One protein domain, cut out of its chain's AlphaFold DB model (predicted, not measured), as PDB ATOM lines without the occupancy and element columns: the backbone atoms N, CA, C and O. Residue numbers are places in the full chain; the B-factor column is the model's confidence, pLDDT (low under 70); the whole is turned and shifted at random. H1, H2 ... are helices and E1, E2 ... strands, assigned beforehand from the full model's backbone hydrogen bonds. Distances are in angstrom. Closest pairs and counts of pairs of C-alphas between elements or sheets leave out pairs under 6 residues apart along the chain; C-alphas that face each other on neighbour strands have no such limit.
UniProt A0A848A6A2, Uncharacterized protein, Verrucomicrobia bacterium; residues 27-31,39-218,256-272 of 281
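Overview. This is residues 27 to 31, 39 to 218 and 256 to 272 of the 281 residues of an uncharacterized protein of Verrucomicrobia bacterium (UniProt A0A848A6A2). One strongly twisted sheet of ten strands curls round helix H5, with H3 on the same face and H1 and H2 over parts of the opposite face. E1, E2, E3 and E10 make one wing of the sheet; E4 and E7 lead across to a second wing of E9, E8, E6 and E5, and H4 lies beside E10. The printed part has 202 residues, with five named helices and ten named strands in the order E1 E2 E3 H1 E4 H2 E5 E6 E7 E8 E9 H3 H4 E10 H5, class mixed. The sheet is branched, with parallel and antiparallel pairs. The whole is compact, radius of gyration of the C-alphas 16.8 A, and spans 52 by 42 by 34 A.

Arrangement. E1, residues 41 to 50, E2, residues 57 to 66, and E3, residues 71 to 81, form a meander, each strand the antiparallel neighbour of the one before. E1 and E2 are a hairpin, N 45 to O 62 2.9 A, and so are E2 and E3, N 61 to O 77 2.8 A. Edge strand E10, residues 209 to 214, is parallel to E3, N 73 to O 210 2.8 A. E4, residues 101 to 104, is parallel to E1, N 48 to O 102 2.9 A; E7, residues 141 to 146, is parallel to E4, N 143 to O 103 2.8 A. E9, residues 180 to 187, has on one side E7, parallel, N 144 to O 184 2.8 A, and E6, residues 134 to 139, parallel, N 137 to O 180 2.8 A. On its other side is E8, residues 162 to 167, its hairpin partner, N 165 to O 183 2.9 A. E5, residues 123 to 131, bends by 96 degrees at residue 127 and forms a hairpin with E6, N 136 to O 129 2.8 A. The sheet curls round H5, residues 256 to 270; the closest C-alphas of E1 and H5 are Thr 47 and Cys 260, 5.5 A. H3, residues 188 to 199, touches residues 261 to 266 of H5 about perpendicular, at 89 degrees, closest C-alphas Phe 191 and Val 262, 5.7 A. H4, residues 201 to 206, stands at the sheet's level and touches H3 only at the corner, closest C-alphas Leu 198 and Gly 204, 4.2 A. H1, residues 84 to 93, is over E1 and E2 at a height over the sheet of 8.9 A. H2, residues 108 to 121, is on the same face as H1, its closest C-alphas to E7 being Cys 119 and Met 141, 6.0 A. Every O i to N i+4 pair is within hydrogen-bond range in H1, H3, H4 and H5, and 8 of 10 in H2.

Along the chain. E1 starts at C-alpha 41 (119.934, 149.865, 110.459) and is 29.4 A long; E3 is 28.8 A, E2 28.4 A, E9 22.4 A and H2 20.2 A. H5, 21.0 A, ends at C-alpha 270 (125.963, 135.511, 106.208).

Size, cuts and confidence. The C-alphas farthest apart, of Ala 174 and Ala 202, are 53.4 A apart. Residues 32 to 38 and 219 to 255 are not printed, with C-alpha gaps of 17.6 A and 15.5 A. The links E7 to E8 and E8 to E9 are long. Residues 107 to 111 are under pLDDT 70.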
ATOM      1  N   ILE A  27     105.024 145.780  95.247       95.50
ATOM      2  CA  ILE A  27     105.655 146.903  94.540       95.50
ATOM      3  C   ILE A  27     105.489 148.190  95.355       95.50
ATOM      4  O   ILE A  27     104.373 148.589  95.688       95.50
ATOM      5  N   VAL A  28     106.597 148.868  95.653       94.94
ATOM      6  CA  VAL A  28     106.630 150.139  96.398       94.94
ATOM      7  C   VAL A  28     107.085 151.286  95.502       94.94
ATOM      8  O   VAL A  28     107.823 151.081  94.544       94.94
ATOM      9  N   ALA A  29     106.634 152.514  95.774       91.00
ATOM     10  CA  ALA A  29     106.957 153.662  94.920       91.00
ATOM     11  C   ALA A  29     108.465 153.955  94.878       91.00
ATOM     12  O   ALA A  29     109.028 154.112  93.799       91.00
ATOM     13  N   THR A  30     109.101 153.976  96.045       85.38
ATOM     14  CA  THR A  30     110.537 154.200  96.235       85.38
ATOM     15  C   THR A  30     111.031 153.336  97.387       85.38
ATOM     16  O   THR A  30     110.231 152.787  98.149       85.38
ATOM     17  N   ALA A  31     112.351 153.233  97.528       74.75
ATOM     18  CA  ALA A  31     112.951 152.654  98.720       74.75
ATOM     19  C   ALA A  31     112.514 153.431  99.973       74.75
ATOM     20  O   ALA A  31     112.300 154.649  99.875       74.75
ATOM     21  N   SER A  39     116.509 153.471 115.681       75.81
ATOM     22  CA  SER A  39     116.764 152.041 115.887       75.81
ATOM     23  C   SER A  39     116.966 151.248 114.587       75.81
ATOM     24  O   SER A  39     117.458 150.120 114.634       75.81
ATOM     25  N   ALA A  40     116.623 151.813 113.424       85.00
ATOM     26  CA  ALA A  40     116.709 151.103 112.153       85.00
ATOM     27  C   ALA A  40     118.131 151.141 111.571       85.00
ATOM     28  O   ALA A  40     118.740 152.202 111.438       85.00
ATOM     29  N   THR A  41     118.649 149.979 111.165       90.81
ATOM     30  CA  THR A  41     119.934 149.865 110.459       90.81
ATOM     31  C   THR A  41     119.697 149.404 109.030       90.81
ATOM     32  O   THR A  41     119.134 148.333 108.817       90.81
ATOM     33  N   THR A  42     120.155 150.178 108.045       94.06
ATOM     34  CA  THR A  42     120.068 149.803 106.627       94.06
ATOM     35  C   THR A  42     121.435 149.420 106.080       94.06
ATOM     36  O   THR A  42     122.378 150.209 106.121       94.06
ATOM     37  N   VAL A  43     121.525 148.222 105.507       96.19
ATOM     38  CA  VAL A  43     122.694 147.726 104.779       96.19
ATOM     39  C   VAL A  43     122.314 147.541 103.316       96.19
ATOM     40  O   VAL A  43     121.427 146.754 102.985       96.19
ATOM     41  N   ARG A  44     122.996 148.259 102.423       97.81
ATOM     42  CA  ARG A  44     122.827 148.099 100.977       97.81
ATOM     43  C   ARG A  44     123.830 147.090 100.444       97.81
ATOM     44  O   ARG A  44     125.028 147.264 100.663       97.81
ATOM     45  N   LEU A  45     123.339 146.073  99.740       98.62
ATOM     46  CA  LEU A  45     124.140 145.011  99.132       98.62
ATOM     47  C   LEU A  45     124.040 145.059  97.607       98.62
ATOM     48  O   LEU A  45     122.945 145.226  97.065       98.62
ATOM     49  N   LEU A  46     125.165 144.838  96.929       98.81
ATOM     50  CA  LEU A  46     125.253 144.595  95.488       98.81
ATOM     51  C   LEU A  46     125.659 143.140  95.268       98.81
ATOM     52  O   LEU A  46     126.708 142.726  95.755       98.81
ATOM     53  N   THR A  47     124.871 142.382  94.512       98.75
ATOM     54  CA  THR A  47     125.277 141.051  94.046       98.75
ATOM     55  C   THR A  47     125.384 141.029  92.532       98.75
ATOM     56  O   THR A  47     124.604 141.691  91.845       98.75
ATOM     57  N   VAL A  48     126.381 140.307  92.023       98.31
ATOM     58  CA  VAL A  48     126.758 140.301  90.607       98.31
ATOM     59  C   VAL A  48     126.927 138.876  90.096       98.31
ATOM     60  O   VAL A  48     127.758 138.143  90.617       98.31
ATOM     61  N   ASP A  49     126.200 138.502  89.051       96.31
ATOM     62  CA  ASP A  49     126.375 137.246  88.317       96.31
ATOM     63  C   ASP A  49     127.287 137.454  87.092       96.31
ATOM     64  O   ASP A  49     127.070 138.379  86.303       96.31
ATOM     65  N   CYS A  50     128.310 136.603  86.934       93.38
ATOM     66  CA  CYS A  50     129.358 136.730  85.914       93.38
ATOM     67  C   CYS A  50     129.122 135.788  84.724       93.38
ATOM     68  O   CYS A  50     128.983 134.578  84.886       93.38
ATOM     69  N   GLN A  51     129.171 136.323  83.502       89.12
ATOM     70  CA  GLN A  51     128.840 135.608  82.270       89.12
ATOM     71  C   GLN A  51     129.928 135.735  81.193       89.12
ATOM     72  O   GLN A  51     130.498 136.801  80.951       89.12
ATOM     73  N   ALA A  52     130.188 134.651  80.448       83.31
ATOM     74  CA  ALA A  52     131.138 134.701  79.321       83.31
ATOM     75  C   ALA A  52     130.671 135.549  78.142       83.31
ATOM     76  O   ALA A  52     131.485 135.940  77.306       83.31
ATOM     77  N   ARG A  53     129.362 135.731  77.997       83.94
ATOM     78  CA  ARG A  53     128.769 136.419  76.853       83.94
ATOM     79  C   ARG A  53     128.160 137.717  77.325       83.94
ATOM     80  O   ARG A  53     127.698 137.795  78.450       83.94
ATOM     81  N   VAL A  54     128.157 138.697  76.433       80.62
ATOM     82  CA  VAL A  54     127.551 140.002  76.674       80.62
ATOM     83  C   VAL A  54     126.047 139.859  76.973       80.62
ATOM     84  O   VAL A  54     125.373 139.124  76.243       80.62
ATOM     85  N   PRO A  55     125.516 140.589  77.972       84.50
ATOM     86  CA  PRO A  55     126.269 141.394  78.938       84.50
ATOM     87  C   PRO A  55     127.053 140.515  79.920       84.50
ATOM     88  O   PRO A  55     126.552 139.499  80.392       84.50
ATOM     89  N   HIS A  56     128.291 140.919  80.216       90.25
ATOM     90  CA  HIS A  56     129.216 140.122  81.029       90.25
ATOM     91  C   HIS A  56     128.808 140.033  82.492       90.25
ATOM     92  O   HIS A  56     129.182 139.079  83.170       90.25
ATOM     93  N   PHE A  57     128.044 141.010  82.970       96.38
ATOM     94  CA  PHE A  57     127.590 141.059  84.344       96.38
ATOM     95  C   PHE A  57     126.105 141.358  84.395       96.38
ATOM     96  O   PHE A  57     125.620 142.272  83.725       96.38
ATOM     97  N   TRP A  58     125.408 140.630  85.251       97.88
ATOM     98  CA  TRP A  58     124.082 140.989  85.733       97.88
ATOM     99  C   TRP A  58     124.187 141.346  87.200       97.88
ATOM    100  O   TRP A  58     125.038 140.802  87.896       97.88
ATOM    101  N   PHE A  59     123.357 142.266  87.676       98.62
ATOM    102  CA  PHE A  59     123.438 142.690  89.063       98.62
ATOM    103  C   PHE A  59     122.087 143.067  89.655       98.62
ATOM    104  O   PHE A  59     121.183 143.526  88.951       98.62
ATOM    105  N   VAL A  60     121.994 142.954  90.980       98.75
ATOM    106  CA  VAL A  60     120.902 143.527  91.774       98.75
ATOM    107  C   VAL A  60     121.448 144.281  92.984       98.75
ATOM    108  O   VAL A  60     122.414 143.862  93.624       98.75
ATOM    109  N   VAL A  61     120.796 145.392  93.315       98.75
ATOM    110  CA  VAL A  61     121.058 146.215  94.498       98.75
ATOM    111  C   VAL A  61     119.837 146.169  95.402       98.75
ATOM    112  O   VAL A  61     118.763 146.624  95.000       98.75
ATOM    113  N   ARG A  62     120.001 145.663  96.627       98.31
ATOM    114  CA  ARG A  62     118.936 145.623  97.639       98.31
ATOM    115  C   ARG A  62     119.329 146.380  98.895       98.31
ATOM    116  O   ARG A  62     120.466 146.276  99.352       98.31
ATOM    117  N   ASP A  63     118.355 147.079  99.463       97.50
ATOM    118  CA  ASP A  63     118.421 147.576 100.833       97.50
ATOM    119  C   ASP A  63     117.853 146.541 101.788       97.50
ATOM    120  O   ASP A  63     116.724 146.088 101.608       97.50
ATOM    121  N   TRP A  64     118.624 146.230 102.823       96.69
ATOM    122  CA  TRP A  64     118.221 145.421 103.962       96.69
ATOM    123  C   TRP A  64     118.111 146.330 105.177       96.69
ATOM    124  O   TRP A  64     119.122 146.742 105.737       96.69
ATOM    125  N   THR A  65     116.886 146.687 105.550       94.69
ATOM    126  CA  THR A  65     116.603 147.534 106.713       94.69
ATOM    127  C   THR A  65     116.126 146.669 107.860       94.69
ATOM    128  O   THR A  65     115.094 146.019 107.750       94.69
ATOM    129  N   ILE A  66     116.878 146.657 108.949       91.50
ATOM    130  CA  ILE A  66     116.607 145.861 110.141       91.50
ATOM    131  C   ILE A  66     116.082 146.800 111.218       91.50
ATOM    132  O   ILE A  66     116.687 147.838 111.486       91.50
ATOM    133  N   THR A  67     114.969 146.421 111.827       88.88
ATOM    134  CA  THR A  67     114.403 147.046 113.025       88.88
ATOM    135  C   THR A  67     114.407 146.033 114.170       88.88
ATOM    136  O   THR A  67     114.825 144.889 113.995       88.88
ATOM    137  N   GLU A  68     113.918 146.418 115.351       82.44
ATOM    138  CA  GLU A  68     113.793 145.488 116.482       82.44
ATOM    139  C   GLU A  68     112.865 144.296 116.197       82.44
ATOM    140  O   GLU A  68     113.008 143.245 116.819       82.44
ATOM    141  N   THR A  69     111.900 144.447 115.282       82.50
ATOM    142  CA  THR A  69     110.826 143.462 115.072       82.50
ATOM    143  C   THR A  69     110.776 142.882 113.665       82.50
ATOM    144  O   THR A  69     110.226 141.797 113.484       82.50
ATOM    145  N   THR A  70     111.334 143.574 112.669       88.19
ATOM    146  CA  THR A  70     111.234 143.174 111.261       88.19
ATOM    147  C   THR A  70     112.495 143.495 110.466       88.19
ATOM    148  O   THR A  70     113.195 144.475 110.731       88.19
ATOM    149  N   THR A  71     112.739 142.694 109.429       93.75
ATOM    150  CA  THR A  71     113.702 142.991 108.363       93.75
ATOM    151  C   THR A  71     112.940 143.321 107.079       93.75
ATOM    152  O   THR A  71     112.184 142.501 106.574       93.75
ATOM    153  N   ALA A  72     113.172 144.484 106.481       94.94
ATOM    154  CA  ALA A  72     112.653 144.833 105.163       94.94
ATOM    155  C   ALA A  72     113.751 144.720 104.095       94.94
ATOM    156  O   ALA A  72     114.805 145.343 104.213       94.94
ATOM    157  N   SER A  73     113.488 143.966 103.027       96.69
ATOM    158  CA  SER A  73     114.351 143.829 101.852       96.69
ATOM    159  C   SER A  73     113.713 144.492 100.637       96.69
ATOM    160  O   SER A  73     112.729 143.988 100.090       96.69
ATOM    161  N   THR A  74     114.283 145.601 100.167       97.88
ATOM    162  CA  THR A  74     113.747 146.358  99.023       97.88
ATOM    163  C   THR A  74     114.717 146.356  97.847       97.88
ATOM    164  O   THR A  74     115.846 146.824  97.980       97.88
ATOM    165  N   LEU A  75     114.278 145.880  96.674       98.38
ATOM    166  CA  LEU A  75     115.059 146.000  95.439       98.38
ATOM    167  C   LEU A  75     115.077 147.445  94.946       98.38
ATOM    168  O   LEU A  75     114.036 148.008  94.599       98.38
ATOM    169  N   ILE A  76     116.278 148.003  94.859       96.56
ATOM    170  CA  ILE A  76     116.537 149.385  94.454       96.56
ATOM    171  C   ILE A  76     116.835 149.461  92.964       96.56
ATOM    172  O   ILE A  76     116.365 150.363  92.280       96.56
ATOM    173  N   ARG A  77     117.632 148.517  92.459       97.88
ATOM    174  CA  ARG A  77     118.081 148.505  91.068       97.88
ATOM    175  C   ARG A  77     118.409 147.086  90.634       97.88
ATOM    176  O   ARG A  77     119.024 146.342  91.391       97.88
ATOM    177  N   ALA A  78     118.059 146.750  89.405       98.44
ATOM    178  CA  ALA A  78     118.519 145.556  88.714       98.44
ATOM    179  C   ALA A  78     118.962 145.949  87.303       98.44
ATOM    180  O   ALA A  78     118.451 146.923  86.745       98.44
ATOM    181  N   GLY A  79     119.925 145.231  86.737       98.00
ATOM    182  CA  GLY A  79     120.368 145.492  85.373       98.00
ATOM    183  C   GLY A  79     121.606 144.702  84.991       98.00
ATOM    184  O   GLY A  79     121.919 143.673  85.590       98.00
ATOM    185  N   SER A  80     122.314 145.206  83.986       97.56
ATOM    186  CA  SER A  80     123.532 144.596  83.473       97.56
ATOM    187  C   SER A  80     124.668 145.605  83.304       97.56
ATOM    188  O   SER A  80     124.449 146.818  83.253       97.56
ATOM    189  N   ALA A  81     125.894 145.092  83.266       96.94
ATOM    190  CA  ALA A  81     127.120 145.855  83.085       96.94
ATOM    191  C   ALA A  81     128.087 145.107  82.154       96.94
ATOM    192  O   ALA A  81     128.004 143.885  81.985       96.94
ATOM    193  N   MET A  82     129.001 145.847  81.526       95.12
ATOM    194  CA  MET A  82     129.918 145.299  80.522       95.12
ATOM    195  C   MET A  82     131.312 145.051  81.089       95.12
ATOM    196  O   MET A  82     131.998 144.136  80.642       95.12
ATOM    197  N   THR A  83     131.732 145.863  82.058       95.06
ATOM    198  CA  THR A  83     133.091 145.861  82.604       95.06
ATOM    199  C   THR A  83     133.098 145.899  84.132       95.06
ATOM    200  O   THR A  83     132.118 146.278  84.775       95.06
ATOM    201  N   TRP A  84     134.236 145.535  84.725       95.62
ATOM    202  CA  TRP A  84     134.474 145.678  86.163       95.62
ATOM    203  C   TRP A  84     134.404 147.144  86.612       95.62
ATOM    204  O   TRP A  84     133.902 147.451  87.693       95.62
ATOM    205  N   GLU A  85     134.862 148.065  85.766       97.00
ATOM    206  CA  GLU A  85     134.781 149.504  85.996       97.00
ATOM    207  C   GLU A  85     133.330 150.016  85.999       97.00
ATOM    208  O   GLU A  85     132.993 150.853  86.839       97.00
ATOM    209  N   ASP A  86     132.449 149.472  85.149       97.94
ATOM    210  CA  ASP A  86     131.012 149.782  85.193       97.94
ATOM    211  C   ASP A  86     130.398 149.354  86.533       97.94
ATOM    212  O   ASP A  86     129.656 150.121  87.148       97.94
ATOM    213  N   LEU A  87     130.741 148.156  87.026       97.62
ATOM    214  CA  LEU A  87     130.291 147.680  88.338       97.62
ATOM    215  C   LEU A  87     130.795 148.582  89.468       97.62
ATOM    216  O   LEU A  87     130.020 148.932  90.359       97.62
ATOM    217  N   ARG A  88     132.059 149.025  89.415       97.81
ATOM    218  CA  ARG A  88     132.606 149.984  90.387       97.81
ATOM    219  C   ARG A  88     131.861 151.318  90.345       97.81
ATOM    220  O   ARG A  88     131.591 151.897  91.397       97.81
ATOM    221  N   ALA A  89     131.492 151.798  89.160       98.25
ATOM    222  CA  ALA A  89     130.694 153.011  89.011       98.25
ATOM    223  C   ALA A  89     129.271 152.835  89.572       98.25
ATOM    224  O   ALA A  89     128.798 153.708  90.299       98.25
ATOM    225  N   ILE A  90     128.614 151.702  89.301       98.12
ATOM    226  CA  ILE A  90     127.291 151.358  89.852       98.12
ATOM    227  C   ILE A  90     127.340 151.297  91.381       98.12
ATOM    228  O   ILE A  90     126.493 151.892  92.046       98.12
ATOM    229  N   GLN A  91     128.351 150.625  91.935       98.12
ATOM    230  CA  GLN A  91     128.588 150.543  93.372       98.12
ATOM    231  C   GLN A  91     128.715 151.944  93.995       98.12
ATOM    232  O   GLN A  91     128.026 152.251  94.970       98.12
ATOM    233  N   ALA A  92     129.568 152.800  93.419       97.75
ATOM    234  CA  ALA A  92     129.812 154.149  93.920       97.75
ATOM    235  C   ALA A  92     128.558 155.035  93.836       97.75
ATOM    236  O   ALA A  92     128.218 155.711  94.804       97.75
ATOM    237  N   GLN A  93     127.829 154.988  92.714       97.19
ATOM    238  CA  GLN A  93     126.563 155.713  92.535       97.19
ATOM    239  C   GLN A  93     125.507 155.296  93.562       97.19
ATOM    240  O   GLN A  93     124.730 156.126  94.024       97.19
ATOM    241  N   ALA A  94     125.477 154.012  93.921       95.62
ATOM    242  CA  ALA A  94     124.540 153.475  94.897       95.62
ATOM    243  C   ALA A  94     124.995 153.663  96.359       95.62
ATOM    244  O   ALA A  94     124.224 153.332  97.263       95.62
ATOM    245  N   GLY A  95     126.204 154.186  96.605       96.19
ATOM    246  CA  GLY A  95     126.752 154.393  97.951       96.19
ATOM    247  C   GLY A  95     127.052 153.091  98.701       96.19
ATOM    248  O   GLY A  95     126.866 153.022  99.912       96.19
ATOM    249  N   ILE A  96     127.453 152.038  97.984       97.56
ATOM    250  CA  ILE A  96     127.655 150.694  98.545       97.56
ATOM    251  C   ILE A  96     129.107 150.539  98.994       97.56
ATOM    252  O   ILE A  96     130.024 150.767  98.206       97.56
ATOM    253  N   ALA A  97     129.328 150.128 100.242       96.50
ATOM    254  CA  ALA A  97     130.667 149.864 100.763       96.50
ATOM    255  C   ALA A  97     131.310 148.638 100.088       96.50
ATOM    256  O   ALA A  97     130.609 147.705  99.702       96.50
ATOM    257  N   ASP A  98     132.641 148.611  99.984       97.44
ATOM    258  CA  ASP A  98     133.372 147.526  99.306       97.44
ATOM    259  C   ASP A  98     133.045 146.127  99.867       97.44
ATOM    260  O   ASP A  98     132.768 145.236  99.063       97.44
ATOM    261  N   PRO A  99     132.952 145.916 101.200       96.19
ATOM    262  CA  PRO A  99     132.552 144.628 101.781       96.19
ATOM    263  C   PRO A  99     131.124 144.165 101.456       96.19
ATOM    264  O   PRO A  99     130.779 143.013 101.710       96.19
ATOM    265  N   ASN A 100     130.290 145.047 100.899       98.25
ATOM    266  CA  ASN A 100     128.893 144.769 100.572       98.25
ATOM    267  C   ASN A 100     128.685 144.410  99.089       98.25
ATOM    268  O   ASN A 100     127.542 144.346  98.625       98.25
ATOM    269  N   VAL A 101     129.771 144.200  98.337       98.62
ATOM    270  CA  VAL A 101     129.733 143.742  96.945       98.62
ATOM    271  C   VAL A 101     130.090 142.264  96.878       98.62
ATOM    272  O   VAL A 101     131.192 141.867  97.256       98.62
ATOM    273  N   ILE A 102     129.163 141.455  96.370       98.44
ATOM    274  CA  ILE A 102     129.287 140.002  96.290       98.44
ATOM    275  C   ILE A 102     129.248 139.567  94.829       98.44
ATOM    276  O   ILE A 102     128.322 139.921  94.101       98.44
ATOM    277  N   VAL A 103     130.237 138.800  94.386       97.81
ATOM    278  CA  VAL A 103     130.416 138.489  92.960       97.81
ATOM    279  C   VAL A 103     130.444 136.987  92.738       97.81
ATOM    280  O   VAL A 103     131.247 136.291  93.355       97.81
ATOM    281  N   ASP A 104     129.608 136.476  91.839       95.56
ATOM    282  CA  ASP A 104     129.625 135.061  91.494       95.56
ATOM    283  C   ASP A 104     130.978 134.671  90.895       95.56
ATOM    284  O   ASP A 104     131.490 135.282  89.954       95.56
ATOM    285  N   SER A 105     131.548 133.614  91.455       91.75
ATOM    286  CA  SER A 105     132.763 132.966  90.993       91.75
ATOM    287  C   SER A 105     132.485 131.544  90.502       91.75
ATOM    288  O   SER A 105     133.397 130.723  90.468       91.75
ATOM    289  N   GLY A 106     131.229 131.192  90.212       75.50
ATOM    290  CA  GLY A 106     130.822 129.867  89.748       75.50
ATOM    291  C   GLY A 106     131.137 129.585  88.276       75.50
ATOM    292  O   GLY A 106     131.101 128.423  87.857       75.50
ATOM    293  N   TYR A 107     131.482 130.606  87.486       64.88
ATOM    294  CA  TYR A 107     131.613 130.512  86.028       64.88
ATOM    295  C   TYR A 107     132.938 129.872  85.510       64.88
ATOM    296  O   TYR A 107     133.605 130.358  84.605       64.88
ATOM    297  N   GLY A 108     133.321 128.693  86.003       54.59
ATOM    298  CA  GLY A 108     134.380 127.854  85.409       54.59
ATOM    299  C   GLY A 108     135.839 128.319  85.605       54.59
ATOM    300  O   GLY A 108     136.147 129.469  85.874       54.59
ATOM    301  N   ALA A 109     136.798 127.407  85.400       47.25
ATOM    302  CA  ALA A 109     138.180 127.524  85.904       47.25
ATOM    303  C   ALA A 109     138.999 128.777  85.498       47.25
ATOM    304  O   ALA A 109     139.991 129.081  86.158       47.25
ATOM    305  N   LYS A 110     138.639 129.492  84.421       46.84
ATOM    306  CA  LYS A 110     139.305 130.755  84.023       46.84
ATOM    307  C   LYS A 110     138.675 131.996  84.666       46.84
ATOM    308  O   LYS A 110     139.370 132.991  84.845       46.84
ATOM    309  N   SER A 111     137.399 131.905  85.029       60.34
ATOM    310  CA  SER A 111     136.605 132.939  85.684       60.34
ATOM    311  C   SER A 111     136.961 133.076  87.159       60.34
ATOM    312  O   SER A 111     137.165 134.191  87.620       60.34
ATOM    313  N   ASP A 112     137.137 131.961  87.882       74.56
ATOM    314  CA  ASP A 112     137.436 131.972  89.322       74.56
ATOM    315  C   ASP A 112     138.680 132.833  89.623       74.56
ATOM    316  O   ASP A 112     138.664 133.682  90.508       74.56
ATOM    317  N   ALA A 113     139.748 132.685  88.831       86.69
ATOM    318  CA  ALA A 113     140.982 133.437  89.038       86.69
ATOM    319  C   ALA A 113     140.849 134.931  88.692       86.69
ATOM    320  O   ALA A 113     141.496 135.762  89.324       86.69
ATOM    321  N   GLU A 114     140.054 135.293  87.682       91.00
ATOM    322  CA  GLU A 114     139.807 136.703  87.361       91.00
ATOM    323  C   GLU A 114     138.930 137.365  88.419       91.00
ATOM    324  O   GLU A 114     139.322 138.405  88.945       91.00
ATOM    325  N   VAL A 115     137.811 136.731  88.780       94.06
ATOM    326  CA  VAL A 115     136.903 137.214  89.825       94.06
ATOM    327  C   VAL A 115     137.673 137.415  91.126       94.06
ATOM    328  O   VAL A 115     137.593 138.485  91.718       94.06
ATOM    329  N   TYR A 116     138.500 136.451  91.544       94.81
ATOM    330  CA  TYR A 116     139.250 136.582  92.796       94.81
ATOM    331  C   TYR A 116     140.273 137.720  92.744       94.81
ATOM    332  O   TYR A 116     140.399 138.468  93.715       94.81
ATOM    333  N   ARG A 117     140.974 137.903  91.616       94.06
ATOM    334  CA  ARG A 117     141.896 139.036  91.437       94.06
ATOM    335  C   ARG A 117     141.170 140.377  91.471       94.06
ATOM    336  O   ARG A 117     141.684 141.311  92.077       94.06
ATOM    337  N   GLN A 118     140.004 140.486  90.838       95.19
ATOM    338  CA  GLN A 118     139.224 141.728  90.826       95.19
ATOM    339  C   GLN A 118     138.634 142.023  92.205       95.19
ATOM    340  O   GLN A 118     138.737 143.150  92.680       95.19
ATOM    341  N   CYS A 119     138.138 141.004  92.909       96.31
ATOM    342  CA  CYS A 119     137.722 141.143  94.299       96.31
ATOM    343  C   CYS A 119     138.884 141.608  95.195       96.31
ATOM    344  O   CYS A 119     138.738 142.565  95.952       96.31
ATOM    345  N   GLY A 120     140.073 141.011  95.043       95.25
ATOM    346  CA  GLY A 120     141.285 141.447  95.744       95.25
ATOM    347  C   GLY A 120     141.732 142.872  95.384       95.25
ATOM    348  O   GLY A 120     142.189 143.598  96.258       95.25
ATOM    349  N   ARG A 121     141.564 143.299  94.122       95.19
ATOM    350  CA  ARG A 121     141.858 144.668  93.650       95.19
ATOM    351  C   ARG A 121     140.967 145.717  94.320       95.19
ATOM    352  O   ARG A 121     141.444 146.816  94.580       95.19
ATOM    353  N   PHE A 122     139.701 145.393  94.578       94.81
ATOM    354  CA  PHE A 122     138.732 146.265  95.255       94.81
ATOM    355  C   PHE A 122     138.595 145.935  96.747       94.81
ATOM    356  O   PHE A 122     137.505 146.007  97.316       94.81
ATOM    357  N   SER A 123     139.699 145.522  97.368       94.44
ATOM    358  CA  SER A 123     139.769 145.240  98.796       94.44
ATOM    359  C   SER A 123     140.916 145.992  99.453       94.44
ATOM    360  O   SER A 123     141.953 146.248  98.842       94.44
ATOM    361  N   GLU A 124     140.738 146.311 100.728       92.06
ATOM    362  CA  GLU A 124     141.730 146.994 101.545       92.06
ATOM    363  C   GLU A 124     142.395 146.031 102.530       92.06
ATOM    364  O   GLU A 124     141.817 145.040 102.987       92.06
ATOM    365  N   TYR A 125     143.644 146.337 102.874       89.88
ATOM    366  CA  TYR A 125     144.352 145.638 103.935       89.88
ATOM    367  C   TYR A 125     143.947 146.200 105.296       89.88
ATOM    368  O   TYR A 125     144.128 147.387 105.566       89.88
ATOM    369  N   ASN A 126     143.485 145.323 106.186       88.19
ATOM    370  CA  ASN A 126     143.326 145.630 107.598       88.19
ATOM    371  C   ASN A 126     144.325 144.784 108.413       88.19
ATOM    372  O   ASN A 126     144.204 143.557 108.417       88.19
ATOM    373  N   PRO A 127     145.280 145.398 109.143       87.50
ATOM    374  CA  PRO A 127     146.248 144.673 109.971       87.50
ATOM    375  C   PRO A 127     145.637 143.751 111.032       87.50
ATOM    376  O   PRO A 127     146.297 142.819 111.484       87.50
ATOM    377  N   GLN A 128     144.393 144.007 111.440       90.06
ATOM    378  CA  GLN A 128     143.664 143.190 112.412       90.06
ATOM    379  C   GLN A 128     143.006 141.963 111.765       90.06
ATOM    380  O   GLN A 128     142.718 140.982 112.449       90.06
ATOM    381  N   CYS A 129     142.788 141.990 110.450       92.44
ATOM    382  CA  CYS A 129     142.197 140.895 109.694       92.44
ATOM    383  C   CYS A 129     143.308 139.951 109.224       92.44
ATOM    384  O   CYS A 129     143.835 140.072 108.120       92.44
ATOM    385  N   VAL A 130     143.682 139.002 110.081       94.12
ATOM    386  CA  VAL A 130     144.691 137.979 109.776       94.12
ATOM    387  C   VAL A 130     144.152 136.582 110.059       94.12
ATOM    388  O   VAL A 130     143.461 136.353 111.049       94.12
ATOM    389  N   ARG A 131     144.506 135.619 109.208       93.38
ATOM    390  CA  ARG A 131     144.199 134.198 109.402       93.38
ATOM    391  C   ARG A 131     145.491 133.403 109.331       93.38
ATOM    392  O   ARG A 131     146.159 133.405 108.304       93.38
ATOM    393  N   ASN A 132     145.850 132.732 110.425       92.19
ATOM    394  CA  ASN A 132     147.090 131.950 110.541       92.19
ATOM    395  C   ASN A 132     148.357 132.738 110.136       92.19
ATOM    396  O   ASN A 132     149.263 132.188 109.519       92.19
ATOM    397  N   GLY A 133     148.407 134.035 110.459       93.25
ATOM    398  CA  GLY A 133     149.519 134.926 110.105       93.25
ATOM    399  C   GLY A 133     149.461 135.513 108.690       93.25
ATOM    400  O   GLY A 133     150.280 136.368 108.366       93.25
ATOM    401  N   THR A 134     148.491 135.119 107.861       95.56
ATOM    402  CA  THR A 134     148.291 135.683 106.520       95.56
ATOM    403  C   THR A 134     147.239 136.800 106.552       95.56
ATOM    404  O   THR A 134     146.145 136.575 107.076       95.56
ATOM    405  N   PRO A 135     147.525 137.988 105.987       96.50
ATOM    406  CA  PRO A 135     146.540 139.048 105.780       96.50
ATOM    407  C   PRO A 135     145.278 138.579 105.061       96.50
ATOM    408  O   PRO A 135     145.370 137.885 104.049       96.50
ATOM    409  N   VAL A 136     144.112 139.011 105.534       97.06
ATOM    410  CA  VAL A 136     142.829 138.863 104.841       97.06
ATOM    411  C   VAL A 136     142.402 140.242 104.346       97.06
ATOM    412  O   VAL A 136     142.232 141.164 105.142       97.06
ATOM    413  N   LEU A 137     142.270 140.392 103.030       96.31
ATOM    414  CA  LEU A 137     141.784 141.615 102.408       96.31
ATOM    415  C   LEU A 137     140.270 141.732 102.610       96.31
ATOM    416  O   LEU A 137     139.540 140.751 102.457       96.31
ATOM    417  N   MET A 138     139.819 142.940 102.941       94.62
ATOM    418  CA  MET A 138     138.419 143.257 103.205       94.62
ATOM    419  C   MET A 138     137.885 144.166 102.102       94.62
ATOM    420  O   MET A 138     138.368 145.280 101.918       94.62
ATOM    421  N   GLY A 139     136.886 143.694 101.371       95.56
ATOM    422  CA  GLY A 139     136.290 144.402 100.247       95.56
ATOM    423  C   GLY A 139     135.375 143.469  99.483       95.56
ATOM    424  O   GLY A 139     134.691 142.652 100.101       95.56
ATOM    425  N   TRP A 140     135.378 143.570  98.157       97.69
ATOM    426  CA  TRP A 140     134.527 142.729  97.317       97.69
ATOM    427  C   TRP A 140     134.754 141.245  97.623       97.69
ATOM    428  O   TRP A 140     135.890 140.775  97.703       97.69
ATOM    429  N   MET A 141     133.664 140.497  97.777       97.38
ATOM    430  CA  MET A 141     133.704 139.098  98.184       97.38
ATOM    431  C   MET A 141     133.211 138.198  97.045       97.38
ATOM    432  O   MET A 141     132.062 138.323  96.624       97.38
ATOM    433  N   PRO A 142     134.026 137.264  96.526       97.06
ATOM    434  CA  PRO A 142     133.506 136.232  95.647       97.06
ATOM    435  C   PRO A 142     132.505 135.334  96.381       97.06
ATOM    436  O   PRO A 142     132.608 135.113  97.592       97.06
ATOM    437  N   ALA A 143     131.579 134.748  95.634       96.88
ATOM    438  CA  ALA A 143     130.635 133.765  96.133       96.88
ATOM    439  C   ALA A 143     130.486 132.592  95.165       96.88
ATOM    440  O   ALA A 143     130.618 132.738  93.954       96.88
ATOM    441  N   LYS A 144     130.207 131.408  95.710       94.88
ATOM    442  CA  LYS A 144     130.061 130.176  94.940       94.88
ATOM    443  C   LYS A 144     128.852 129.382  95.402       94.88
ATOM    444  O   LYS A 144     128.815 128.840  96.510       94.88
ATOM    445  N   GLY A 145     127.889 129.274  94.498       93.81
ATOM    446  CA  GLY A 145     126.726 128.424  94.666       93.81
ATOM    447  C   GLY A 145     127.052 126.942  94.469       93.81
ATOM    448  O   GLY A 145     127.563 126.533  93.428       93.81
ATOM    449  N   MET A 146     126.725 126.116  95.459       92.75
ATOM    450  CA  MET A 146     126.776 124.660  95.362       92.75
ATOM    451  C   MET A 146     125.369 124.145  95.030       92.75
ATOM    452  O   MET A 146     124.461 124.378  95.834       92.75
ATOM    453  N   PRO A 147     125.155 123.414  93.912       89.81
ATOM    454  CA  PRO A 147     123.830 122.967  93.463       89.81
ATOM    455  C   PRO A 147     123.306 121.815  94.338       89.81
ATOM    456  O   PRO A 147     123.238 120.652  93.941       89.81
ATOM    457  N   SER A 148     123.015 122.122  95.597       88.88
ATOM    458  CA  SER A 148     122.600 121.179  96.621       88.88
ATOM    459  C   SER A 148     121.844 121.893  97.739       88.88
ATOM    460  O   SER A 148     121.939 123.109  97.887       88.88
ATOM    461  N   ARG A 149     121.145 121.106  98.561       90.44
ATOM    462  CA  ARG A 149     120.576 121.533  99.851       90.44
ATOM    463  C   ARG A 149     121.447 121.091 101.037       90.44
ATOM    464  O   ARG A 149     120.967 121.033 102.164       90.44
ATOM    465  N   LYS A 150     122.697 120.674 100.787       89.31
ATOM    466  CA  LYS A 150     123.586 120.171 101.843       89.31
ATOM    467  C   LYS A 150     124.061 121.335 102.703       89.31
ATOM    468  O   LYS A 150     124.577 122.313 102.174       89.31
ATOM    469  N   LEU A 151     123.898 121.194 104.013       93.00
ATOM    470  CA  LEU A 151     124.345 122.180 104.985       93.00
ATOM    471  C   LEU A 151     125.837 122.003 105.292       93.00
ATOM    472  O   LEU A 151     126.382 120.899 105.213       93.00
ATOM    473  N   PHE A 152     126.479 123.103 105.659       92.56
ATOM    474  CA  PHE A 152     127.867 123.180 106.085       92.56
ATOM    475  C   PHE A 152     127.941 123.041 107.602       92.56
ATOM    476  O   PHE A 152     127.096 123.575 108.321       92.56
ATOM    477  N   HIS A 153     128.960 122.337 108.090       91.88
ATOM    478  CA  HIS A 153     129.237 122.254 109.519       91.88
ATOM    479  C   HIS A 153     130.022 123.484 109.978       91.88
ATOM    480  O   HIS A 153     131.029 123.853 109.375       91.88
ATOM    481  N   THR A 154     129.563 124.084 111.068       89.38
ATOM    482  CA  THR A 154     130.283 125.119 111.816       89.38
ATOM    483  C   THR A 154     131.302 124.477 112.764       89.38
ATOM    484  O   THR A 154     131.209 123.285 113.067       89.38
ATOM    485  N   GLU A 155     132.256 125.257 113.280       81.00
ATOM    486  CA  GLU A 155     133.242 124.771 114.264       81.00
ATOM    487  C   GLU A 155     132.583 124.217 115.542       81.00
ATOM    488  O   GLU A 155     133.105 123.289 116.155       81.00
ATOM    489  N   GLY A 156     131.394 124.717 115.903       82.31
ATOM    490  CA  GLY A 156     130.588 124.221 117.023       82.31
ATOM    491  C   GLY A 156     129.728 122.989 116.708       82.31
ATOM    492  O   GLY A 156     128.915 122.587 117.534       82.31
ATOM    493  N   GLY A 157     129.846 122.406 115.510       86.88
ATOM    494  CA  GLY A 157     129.081 121.232 115.077       86.88
ATOM    495  C   GLY A 157     127.666 121.526 114.563       86.88
ATOM    496  O   GLY A 157     127.073 120.659 113.917       86.88
ATOM    497  N   ALA A 158     127.145 122.743 114.772       89.62
ATOM    498  CA  ALA A 158     125.880 123.189 114.188       89.62
ATOM    499  C   ALA A 158     125.955 123.221 112.653       89.62
ATOM    500  O   ALA A 158     127.040 123.369 112.084       89.62
ATOM    501  N   GLN A 159     124.809 123.089 111.989       92.44
ATOM    502  CA  GLN A 159     124.702 123.105 110.532       92.44
ATOM    503  C   GLN A 159     124.022 124.380 110.037       92.44
ATOM    504  O   GLN A 159     123.036 124.820 110.620       92.44
ATOM    505  N   GLN A 160     124.518 124.937 108.934       94.25
ATOM    506  CA  GLN A 160     123.956 126.137 108.310       94.25
ATOM    507  C   GLN A 160     124.115 126.092 106.776       94.25
ATOM    508  O   GLN A 160     124.948 125.337 106.273       94.25
ATOM    509  N   PRO A 161     123.334 126.855 105.990       96.06
ATOM    510  CA  PRO A 161     123.301 126.706 104.531       96.06
ATOM    511  C   PRO A 161     124.443 127.423 103.790       96.06
ATOM    512  O   PRO A 161     124.464 127.419 102.560       96.06
ATOM    513  N   TRP A 162     125.399 128.019 104.505       96.31
ATOM    514  CA  TRP A 162     126.540 128.745 103.941       96.31
ATOM    515  C   TRP A 162     127.809 128.582 104.789       96.31
ATOM    516  O   TRP A 162     127.760 128.187 105.952       96.31
ATOM    517  N   THR A 163     128.966 128.913 104.228       96.25
ATOM    518  CA  THR A 163     130.229 129.028 104.964       96.25
ATOM    519  C   THR A 163     131.121 130.100 104.344       96.25
ATOM    520  O   THR A 163     130.958 130.452 103.176       96.25
ATOM    521  N   ILE A 164     132.076 130.609 105.124       95.69
ATOM    522  CA  ILE A 164     133.137 131.482 104.625       95.69
ATOM    523  C   ILE A 164     134.415 130.666 104.498       95.69
ATOM    524  O   ILE A 164     135.040 130.267 105.486       95.69
ATOM    525  N   ALA A 165     134.814 130.436 103.255       94.56
ATOM    526  CA  ALA A 165     136.120 129.908 102.927       94.56
ATOM    527  C   ALA A 165     137.121 131.051 102.714       94.56
ATOM    528  O   ALA A 165     136.752 132.208 102.544       94.56
ATOM    529  N   TYR A 166     138.410 130.719 102.712       95.38
ATOM    530  CA  TYR A 166     139.483 131.675 102.452       95.38
ATOM    531  C   TYR A 166     140.265 131.202 101.237       95.38
ATOM    532  O   TYR A 166     140.576 130.008 101.114       95.38
ATOM    533  N   ARG A 167     140.530 132.118 100.309       95.19
ATOM    534  CA  ARG A 167     141.195 131.832  99.035       95.19
ATOM    535  C   ARG A 167     142.314 132.826  98.801       95.19
ATOM    536  O   ARG A 167     142.191 133.989  99.157       95.19
ATOM    537  N   ASP A 168     143.391 132.355  98.193       95.00
ATOM    538  CA  ASP A 168     144.458 133.210  97.690       95.00
ATOM    539  C   ASP A 168     144.014 133.810  96.343       95.00
ATOM    540  O   ASP A 168     143.857 133.054  95.375       95.00
ATOM    541  N   PRO A 169     143.784 135.133  96.255       94.56
ATOM    542  CA  PRO A 169     143.345 135.764  95.012       94.56
ATOM    543  C   PRO A 169     144.426 135.784  93.926       94.56
ATOM    544  O   PRO A 169     144.119 135.956  92.748       94.56
ATOM    545  N   PHE A 170     145.687 135.583  94.305       93.62
ATOM    546  CA  PHE A 170     146.854 135.630  93.430       93.62
ATOM    547  C   PHE A 170     147.444 134.241  93.175       93.62
ATOM    548  O   PHE A 170     148.571 134.129  92.681       93.62
ATOM    549  N   HIS A 171     146.681 133.181  93.464       92.19
ATOM    550  CA  HIS A 171     147.100 131.807  93.226       92.19
ATOM    551  C   HIS A 171     147.586 131.614  91.780       92.19
ATOM    552  O   HIS A 171     146.921 132.006  90.818       92.19
ATOM    553  N   GLY A 172     148.763 131.003  91.624       90.06
ATOM    554  CA  GLY A 172     149.400 130.801  90.318       90.06
ATOM    555  C   GLY A 172     150.145 132.021  89.759       90.06
ATOM    556  O   GLY A 172     150.606 131.966  88.621       90.06
ATOM    557  N   THR A 173     150.292 133.105  90.527       91.75
ATOM    558  CA  THR A 173     151.117 134.276  90.177       91.75
ATOM    559  C   THR A 173     152.320 134.418  91.122       91.75
ATOM    560  O   THR A 173     152.459 133.660  92.080       91.75
ATOM    561  N   ALA A 174     153.190 135.405  90.876       94.31
ATOM    562  CA  ALA A 174     154.324 135.710  91.755       94.31
ATOM    563  C   ALA A 174     153.910 136.213  93.155       94.31
ATOM    564  O   ALA A 174     154.716 136.159  94.083       94.31
ATOM    565  N   ASP A 175     152.665 136.678  93.311       92.62
ATOM    566  CA  ASP A 175     152.121 137.205  94.567       92.62
ATOM    567  C   ASP A 175     151.343 136.162  95.387       92.62
ATOM    568  O   ASP A 175     150.764 136.493  96.426       92.62
ATOM    569  N   ALA A 176     151.344 134.896  94.954       94.81
ATOM    570  CA  ALA A 176     150.674 133.810  95.662       94.81
ATOM    571  C   ALA A 176     151.152 133.688  97.125       94.81
ATOM    572  O   ALA A 176     152.337 133.820  97.440       94.81
ATOM    573  N   GLY A 177     150.210 133.423  98.029       93.94
ATOM    574  CA  GLY A 177     150.426 133.233  99.465       93.94
ATOM    575  C   GLY A 177     150.591 134.519 100.279       93.94
ATOM    576  O   GLY A 177     150.722 134.442 101.499       93.94
ATOM    577  N   ARG A 178     150.578 135.701  99.646       94.00
ATOM    578  CA  ARG A 178     150.776 136.987 100.345       94.00
ATOM    579  C   ARG A 178     149.543 137.476 101.098       94.00
ATOM    580  O   ARG A 178     149.680 138.184 102.092       94.00
ATOM    581  N   CYS A 179     148.351 137.127 100.625       95.81
ATOM    582  CA  CYS A 179     147.090 137.513 101.245       95.81
ATOM    583  C   CYS A 179     145.982 136.509 100.912       95.81
ATOM    584  O   CYS A 179     146.140 135.633 100.061       95.81
ATOM    585  N   LEU A 180     144.861 136.650 101.607       97.06
ATOM    586  CA  LEU A 180     143.639 135.893 101.403       97.06
ATOM    587  C   LEU A 180     142.476 136.854 101.157       97.06
ATOM    588  O   LEU A 180     142.483 137.981 101.640       97.06
ATOM    589  N   ILE A 181     141.451 136.371 100.473       96.56
ATOM    590  CA  ILE A 181     140.109 136.956 100.443       96.56
ATOM    591  C   ILE A 181     139.111 135.944 101.007       96.56
ATOM    592  O   ILE A 181     139.363 134.732 101.001       96.56
ATOM    593  N   MET A 182     137.979 136.443 101.495       96.50
ATOM    594  CA  MET A 182     136.841 135.605 101.872       96.50
ATOM    595  C   MET A 182     136.121 135.098 100.618       96.50
ATOM    596  O   MET A 182     136.074 135.789  99.609       96.50
ATOM    597  N   LEU A 183     135.560 133.893 100.679       96.44
ATOM    598  CA  LEU A 183     134.690 133.307  99.661       96.44
ATOM    599  C   LEU A 183     133.415 132.828 100.349       96.44
ATOM    600  O   LEU A 183     133.483 131.950 101.212       96.44
ATOM    601  N   LEU A 184     132.269 133.366  99.940       97.56
ATOM    602  CA  LEU A 184     130.965 132.902 100.405       97.56
ATOM    603  C   LEU A 184     130.550 131.647  99.631       97.56
ATOM    604  O   LEU A 184     130.136 131.723  98.479       97.56
ATOM    605  N   GLU A 185     130.630 130.480 100.259       96.44
ATOM    606  CA  GLU A 185     130.111 129.232  99.691       96.44
ATOM    607  C   GLU A 185     128.708 128.978 100.246       96.44
ATOM    608  O   GLU A 185     128.491 129.077 101.455       96.44
ATOM    609  N   PHE A 186     127.735 128.656  99.389       96.62
ATOM    610  CA  PHE A 186     126.342 128.512  99.823       96.62
ATOM    611  C   PHE A 186     125.586 127.396  99.101       96.62
ATOM    612  O   PHE A 186     125.872 127.047  97.958       96.62
ATOM    613  N   ALA A 187     124.593 126.821  99.778       96.38
ATOM    614  CA  ALA A 187     123.711 125.788  99.247       96.38
ATOM    615  C   ALA A 187     122.629 126.427  98.359       96.38
ATOM    616  O   ALA A 187     121.566 126.812  98.847       96.38
ATOM    617  N   SER A 188     122.891 126.562  97.055       94.94
ATOM    618  CA  SER A 188     122.044 127.333  96.128       94.94
ATOM    619  C   SER A 188     120.583 126.907  96.154       94.94
ATOM    620  O   SER A 188     119.694 127.747  96.185       94.94
ATOM    621  N   GLU A 189     120.321 125.603  96.195       94.81
ATOM    622  CA  GLU A 189     118.955 125.084  96.191       94.81
ATOM    623  C   GLU A 189     118.199 125.408  97.486       94.81
ATOM    624  O   GLU A 189     116.991 125.622  97.451       94.81
ATOM    625  N   TRP A 190     118.907 125.477  98.617       95.44
ATOM    626  CA  TRP A 190     118.326 125.899  99.892       95.44
ATOM    627  C   TRP A 190     117.953 127.385  99.847       95.44
ATOM    628  O   TRP A 190     116.866 127.777 100.260       95.44
ATOM    629  N   PHE A 191     118.830 128.217  99.276       97.00
ATOM    630  CA  PHE A 191     118.572 129.650  99.138       97.00
ATOM    631  C   PHE A 191     117.509 129.986  98.092       97.00
ATOM    632  O   PHE A 191     116.801 130.970  98.273       97.00
ATOM    633  N   LYS A 192     117.318 129.158  97.057       97.19
ATOM    634  CA  LYS A 192     116.155 129.268  96.159       97.19
ATOM    635  C   LYS A 192     114.841 129.011  96.902       97.19
ATOM    636  O   LYS A 192     113.891 129.769  96.727       97.19
ATOM    637  N   ASP A 193     114.798 127.993  97.767       95.19
ATOM    638  CA  ASP A 193     113.619 127.712  98.602       95.19
ATOM    639  C   ASP A 193     113.312 128.891  99.545       95.19
ATOM    640  O   ASP A 193     112.154 129.305  99.678       95.19
ATOM    641  N   LEU A 194     114.348 129.468 100.168       95.62
ATOM    642  CA  LEU A 194     114.190 130.649 101.015       95.62
ATOM    643  C   LEU A 194     113.734 131.863 100.201       95.62
ATOM    644  O   LEU A 194     112.747 132.484 100.570       95.62
ATOM    645  N   LEU A 195     114.372 132.170  99.070       96.88
ATOM    646  CA  LEU A 195     113.972 133.278  98.198       96.88
ATOM    647  C   LEU A 195     112.500 133.163  97.775       96.88
ATOM    648  O   LEU A 195     111.763 134.143  97.843       96.88
ATOM    649  N   ALA A 196     112.050 131.969  97.388       94.50
ATOM    650  CA  ALA A 196     110.651 131.720  97.045       94.50
ATOM    651  C   ALA A 196     109.698 131.938  98.231       94.50
ATOM    652  O   ALA A 196     108.564 132.363  98.037       94.50
ATOM    653  N   THR A 197     110.157 131.656  99.453       94.06
ATOM    654  CA  THR A 197     109.409 131.932 100.689       94.06
ATOM    655  C   THR A 197     109.324 133.431 100.955       94.06
ATOM    656  O   THR A 197     108.238 133.933 101.211       94.06
ATOM    657  N   LEU A 198     110.446 134.150 100.861       95.50
ATOM    658  CA  LEU A 198     110.509 135.583 101.157       95.50
ATOM    659  C   LEU A 198     109.713 136.422 100.150       95.50
ATOM    660  O   LEU A 198     109.108 137.414 100.535       95.50
ATOM    661  N   ARG A 199     109.698 136.025  98.870       95.06
ATOM    662  CA  ARG A 199     108.965 136.723  97.798       95.06
ATOM    663  C   ARG A 199     107.444 136.701  97.975       95.06
ATOM    664  O   ARG A 199     106.772 137.580  97.444       95.06
ATOM    665  N   ASP A 200     106.908 135.720  98.693       93.62
ATOM    666  CA  ASP A 200     105.491 135.647  99.039       93.62
ATOM    667  C   ASP A 200     105.232 136.512 100.287       93.62
ATOM    668  O   ASP A 200     105.780 136.206 101.346       93.62
ATOM    669  N   PRO A 201     104.414 137.581 100.214       92.19
ATOM    670  CA  PRO A 201     104.218 138.484 101.348       92.19
ATOM    671  C   PRO A 201     103.668 137.811 102.608       92.19
ATOM    672  O   PRO A 201     104.014 138.232 103.710       92.19
ATOM    673  N   ALA A 202     102.823 136.784 102.468       91.06
ATOM    674  CA  ALA A 202     102.267 136.079 103.617       91.06
ATOM    675  C   ALA A 202     103.349 135.226 104.289       91.06
ATOM    676  O   ALA A 202     103.539 135.297 105.500       91.06
ATOM    677  N   ARG A 203     104.117 134.478 103.492       92.19
ATOM    678  CA  ARG A 203     105.165 133.584 104.010       92.19
ATOM    679  C   ARG A 203     106.422 134.327 104.465       92.19
ATOM    680  O   ARG A 203     107.102 133.871 105.380       92.19
ATOM    681  N   GLY A 204     106.746 135.455 103.838       92.00
ATOM    682  CA  GLY A 204     107.817 136.348 104.271       92.00
ATOM    683  C   GLY A 204     107.516 136.956 105.641       92.00
ATOM    684  O   GLY A 204     108.391 136.960 106.508       92.00
ATOM    685  N   ALA A 205     106.264 137.371 105.874       88.62
ATOM    686  CA  ALA A 205     105.824 137.901 107.163       88.62
ATOM    687  C   ALA A 205     105.967 136.874 108.302       88.62
ATOM    688  O   ALA A 205     106.432 137.244 109.380       88.62
ATOM    689  N   ASP A 206     105.686 135.589 108.050       88.94
ATOM    690  CA  ASP A 206     105.931 134.501 109.017       88.94
ATOM    691  C   ASP A 206     107.419 134.367 109.397       88.94
ATOM    692  O   ASP A 206     107.756 133.870 110.471       88.94
ATOM    693  N   PHE A 207     108.319 134.825 108.523       88.06
ATOM    694  CA  PHE A 207     109.764 134.858 108.747       88.06
ATOM    695  C   PHE A 207     110.262 136.195 109.321       88.06
ATOM    696  O   PHE A 207     111.468 136.371 109.487       88.06
ATOM    697  N   GLY A 208     109.364 137.149 109.591       91.00
ATOM    698  CA  GLY A 208     109.715 138.509 110.009       91.00
ATOM    699  C   GLY A 208     110.368 139.341 108.902       91.00
ATOM    700  O   GLY A 208     111.098 140.289 109.202       91.00
ATOM    701  N   VAL A 209     110.151 138.979 107.631       94.12
ATOM    702  CA  VAL A 209     110.774 139.632 106.476       94.12
ATOM    703  C   VAL A 209     109.731 140.233 105.539       94.12
ATOM    704  O   VAL A 209     108.904 139.529 104.965       94.12
ATOM    705  N   GLU A 210     109.825 141.537 105.295       95.19
ATOM    706  CA  GLU A 210     109.076 142.201 104.229       95.19
ATOM    707  C   GLU A 210     109.895 142.217 102.938       95.19
ATOM    708  O   GLU A 210     110.968 142.817 102.882       95.19
ATOM    709  N   TRP A 211     109.384 141.601 101.872       96.38
ATOM    710  CA  TRP A 211     110.025 141.616 100.558       96.38
ATOM    711  C   TRP A 211     109.319 142.579  99.608       96.38
ATOM    712  O   TRP A 211     108.129 142.432  99.321       96.38
ATOM    713  N   ALA A 212     110.054 143.566  99.099       97.06
ATOM    714  CA  ALA A 212     109.516 144.590  98.215       97.06
ATOM    715  C   ALA A 212     110.417 144.859  97.006       97.06
ATOM    716  O   ALA A 212     111.631 144.647  97.027       97.06
ATOM    717  N   VAL A 213     109.809 145.375  95.942       97.75
ATOM    718  CA  VAL A 213     110.498 145.835  94.733       97.75
ATOM    719  C   VAL A 213     110.064 147.265  94.437       97.75
ATOM    720  O   VAL A 213     108.873 147.573  94.465       97.75
ATOM    721  N   THR A 214     111.009 148.170  94.187       97.69
ATOM    722  CA  THR A 214     110.653 149.538  93.779       97.69
ATOM    723  C   THR A 214     110.018 149.550  92.391       97.69
ATOM    724  O   THR A 214     110.348 148.724  91.544       97.69
ATOM    725  N   LYS A 215     109.135 150.517  92.117       96.12
ATOM    726  CA  LYS A 215     108.521 150.688  90.789       96.12
ATOM    727  C   LYS A 215     109.554 150.799  89.668       96.12
ATOM    728  O   LYS A 215     109.308 150.295  88.581       96.12
ATOM    729  N   GLU A 216     110.686 151.447  89.933       95.38
ATOM    730  CA  GLU A 216     111.771 151.600  88.960       95.38
ATOM    731  C   GLU A 216     112.476 150.268  88.667       95.38
ATOM    732  O   GLU A 216     112.756 149.965  87.511       95.38
ATOM    733  N   ALA A 217     112.716 149.443  89.690       96.88
ATOM    734  CA  ALA A 217     113.363 148.144  89.516       96.88
ATOM    735  C   ALA A 217     112.410 147.034  89.029       96.88
ATOM    736  O   ALA A 217     112.876 146.006  88.541       96.88
ATOM    737  N   ALA A 218     111.090 147.230  89.133       96.00
ATOM    738  CA  ALA A 218     110.042 146.292  88.717       96.00
ATOM    739  C   ALA A 218     109.859 146.225  87.185       96.00
ATOM    740  O   ALA A 218     108.745 146.371  86.680       96.00
ATOM    741  N   HIS A 256     119.928 135.149  85.166       95.88
ATOM    742  CA  HIS A 256     121.055 135.822  85.817       95.88
ATOM    743  C   HIS A 256     120.665 136.714  87.008       95.88
ATOM    744  O   HIS A 256     121.233 136.602  88.091       95.88
ATOM    745  N   LEU A 257     119.633 137.558  86.863       98.19
ATOM    746  CA  LEU A 257     119.082 138.335  87.980       98.19
ATOM    747  C   LEU A 257     118.445 137.445  89.058       98.19
ATOM    748  O   LEU A 257     118.491 137.805  90.228       98.19
ATOM    749  N   PHE A 258     117.905 136.274  88.701       97.69
ATOM    750  CA  PHE A 258     117.432 135.304  89.692       97.69
ATOM    751  C   PHE A 258     118.599 134.725  90.498       97.69
ATOM    752  O   PHE A 258     118.534 134.705  91.724       97.69
ATOM    753  N   ASP A 259     119.699 134.350  89.843       96.81
ATOM    754  CA  ASP A 259     120.913 133.890  90.523       96.81
ATOM    755  C   ASP A 259     121.508 134.996  91.423       96.81
ATOM    756  O   ASP A 259     121.913 134.726  92.559       96.81
ATOM    757  N   CYS A 260     121.451 136.264  90.991       98.44
ATOM    758  CA  CYS A 260     121.815 137.413  91.825       98.44
ATOM    759  C   CYS A 260     120.931 137.540  93.082       98.44
ATOM    760  O   CYS A 260     121.453 137.833  94.158       98.44
ATOM    761  N   GLU A 261     119.616 137.318  92.977       98.62
ATOM    762  CA  GLU A 261     118.685 137.335  94.120       98.62
ATOM    763  C   GLU A 261     118.922 136.167  95.083       98.62
ATOM    764  O   GLU A 261     118.892 136.340  96.300       98.62
ATOM    765  N   VAL A 262     119.222 134.973  94.567       98.31
ATOM    766  CA  VAL A 262     119.604 133.828  95.410       98.31
ATOM    767  C   VAL A 262     120.868 134.170  96.204       98.31
ATOM    768  O   VAL A 262     120.940 133.930  97.413       98.31
ATOM    769  N   MET A 263     121.846 134.794  95.546       98.00
ATOM    770  CA  MET A 263     123.073 135.264  96.181       98.00
ATOM    771  C   MET A 263     122.833 136.419  97.168       98.00
ATOM    772  O   MET A 263     123.502 136.461  98.197       98.00
ATOM    773  N   GLN A 264     121.862 137.310  96.918       98.19
ATOM    774  CA  GLN A 264     121.457 138.362  97.868       98.19
ATOM    775  C   GLN A 264     121.023 137.759  99.196       98.19
ATOM    776  O   GLN A 264     121.481 138.192 100.251       98.19
ATOM    777  N   VAL A 265     120.161 136.743  99.154       98.19
ATOM    778  CA  VAL A 265     119.658 136.087 100.367       98.19
ATOM    779  C   VAL A 265     120.793 135.360 101.102       98.19
ATOM    780  O   VAL A 265     120.866 135.427 102.329       98.19
ATOM    781  N   ALA A 266     121.718 134.724 100.375       97.81
ATOM    782  CA  ALA A 266     122.900 134.096 100.969       97.81
ATOM    783  C   ALA A 266     123.819 135.108 101.665       97.81
ATOM    784  O   ALA A 266     124.209 134.901 102.817       97.81
ATOM    785  N   ALA A 267     124.117 136.223 100.998       98.12
ATOM    786  CA  ALA A 267     124.933 137.293 101.552       98.12
ATOM    787  C   ALA A 267     124.271 137.923 102.782       98.12
ATOM    788  O   ALA A 267     124.898 138.004 103.838       98.12
ATOM    789  N   ALA A 268     122.987 138.273 102.682       97.62
ATOM    790  CA  ALA A 268     122.213 138.829 103.783       97.62
ATOM    791  C   ALA A 268     122.193 137.902 105.005       97.62
ATOM    792  O   ALA A 268     122.384 138.367 106.126       97.62
ATOM    793  N   MET A 269     122.042 136.588 104.801       96.00
ATOM    794  CA  MET A 269     122.123 135.620 105.896       96.00
ATOM    795  C   MET A 269     123.516 135.582 106.530       96.00
ATOM    796  O   MET A 269     123.626 135.590 107.753       96.00
ATOM    797  N   SER A 270     124.577 135.560 105.715       95.69
ATOM    798  CA  SER A 270     125.963 135.511 106.208       95.69
ATOM    799  C   SER A 270     126.379 136.752 107.001       95.69
ATOM    800  O   SER A 270     127.212 136.662 107.898       95.69
ATOM    801  N   LEU A 271     125.756 137.894 106.702       95.25
ATOM    802  CA  LEU A 271     125.969 139.174 107.373       95.25
ATOM    803  C   LEU A 271     125.012 139.400 108.558       95.25
ATOM    804  O   LEU A 271     125.042 140.467 109.164       95.25
ATOM    805  N   GLY A 272     124.159 138.423 108.888       93.56
ATOM    806  CA  GLY A 272     123.203 138.529 109.994       93.56
ATOM    807  C   GLY A 272     122.059 139.517 109.744       93.56
ATOM    808  O   GLY A 272     121.472 140.019 110.696       93.56
TER     809      GLY A 272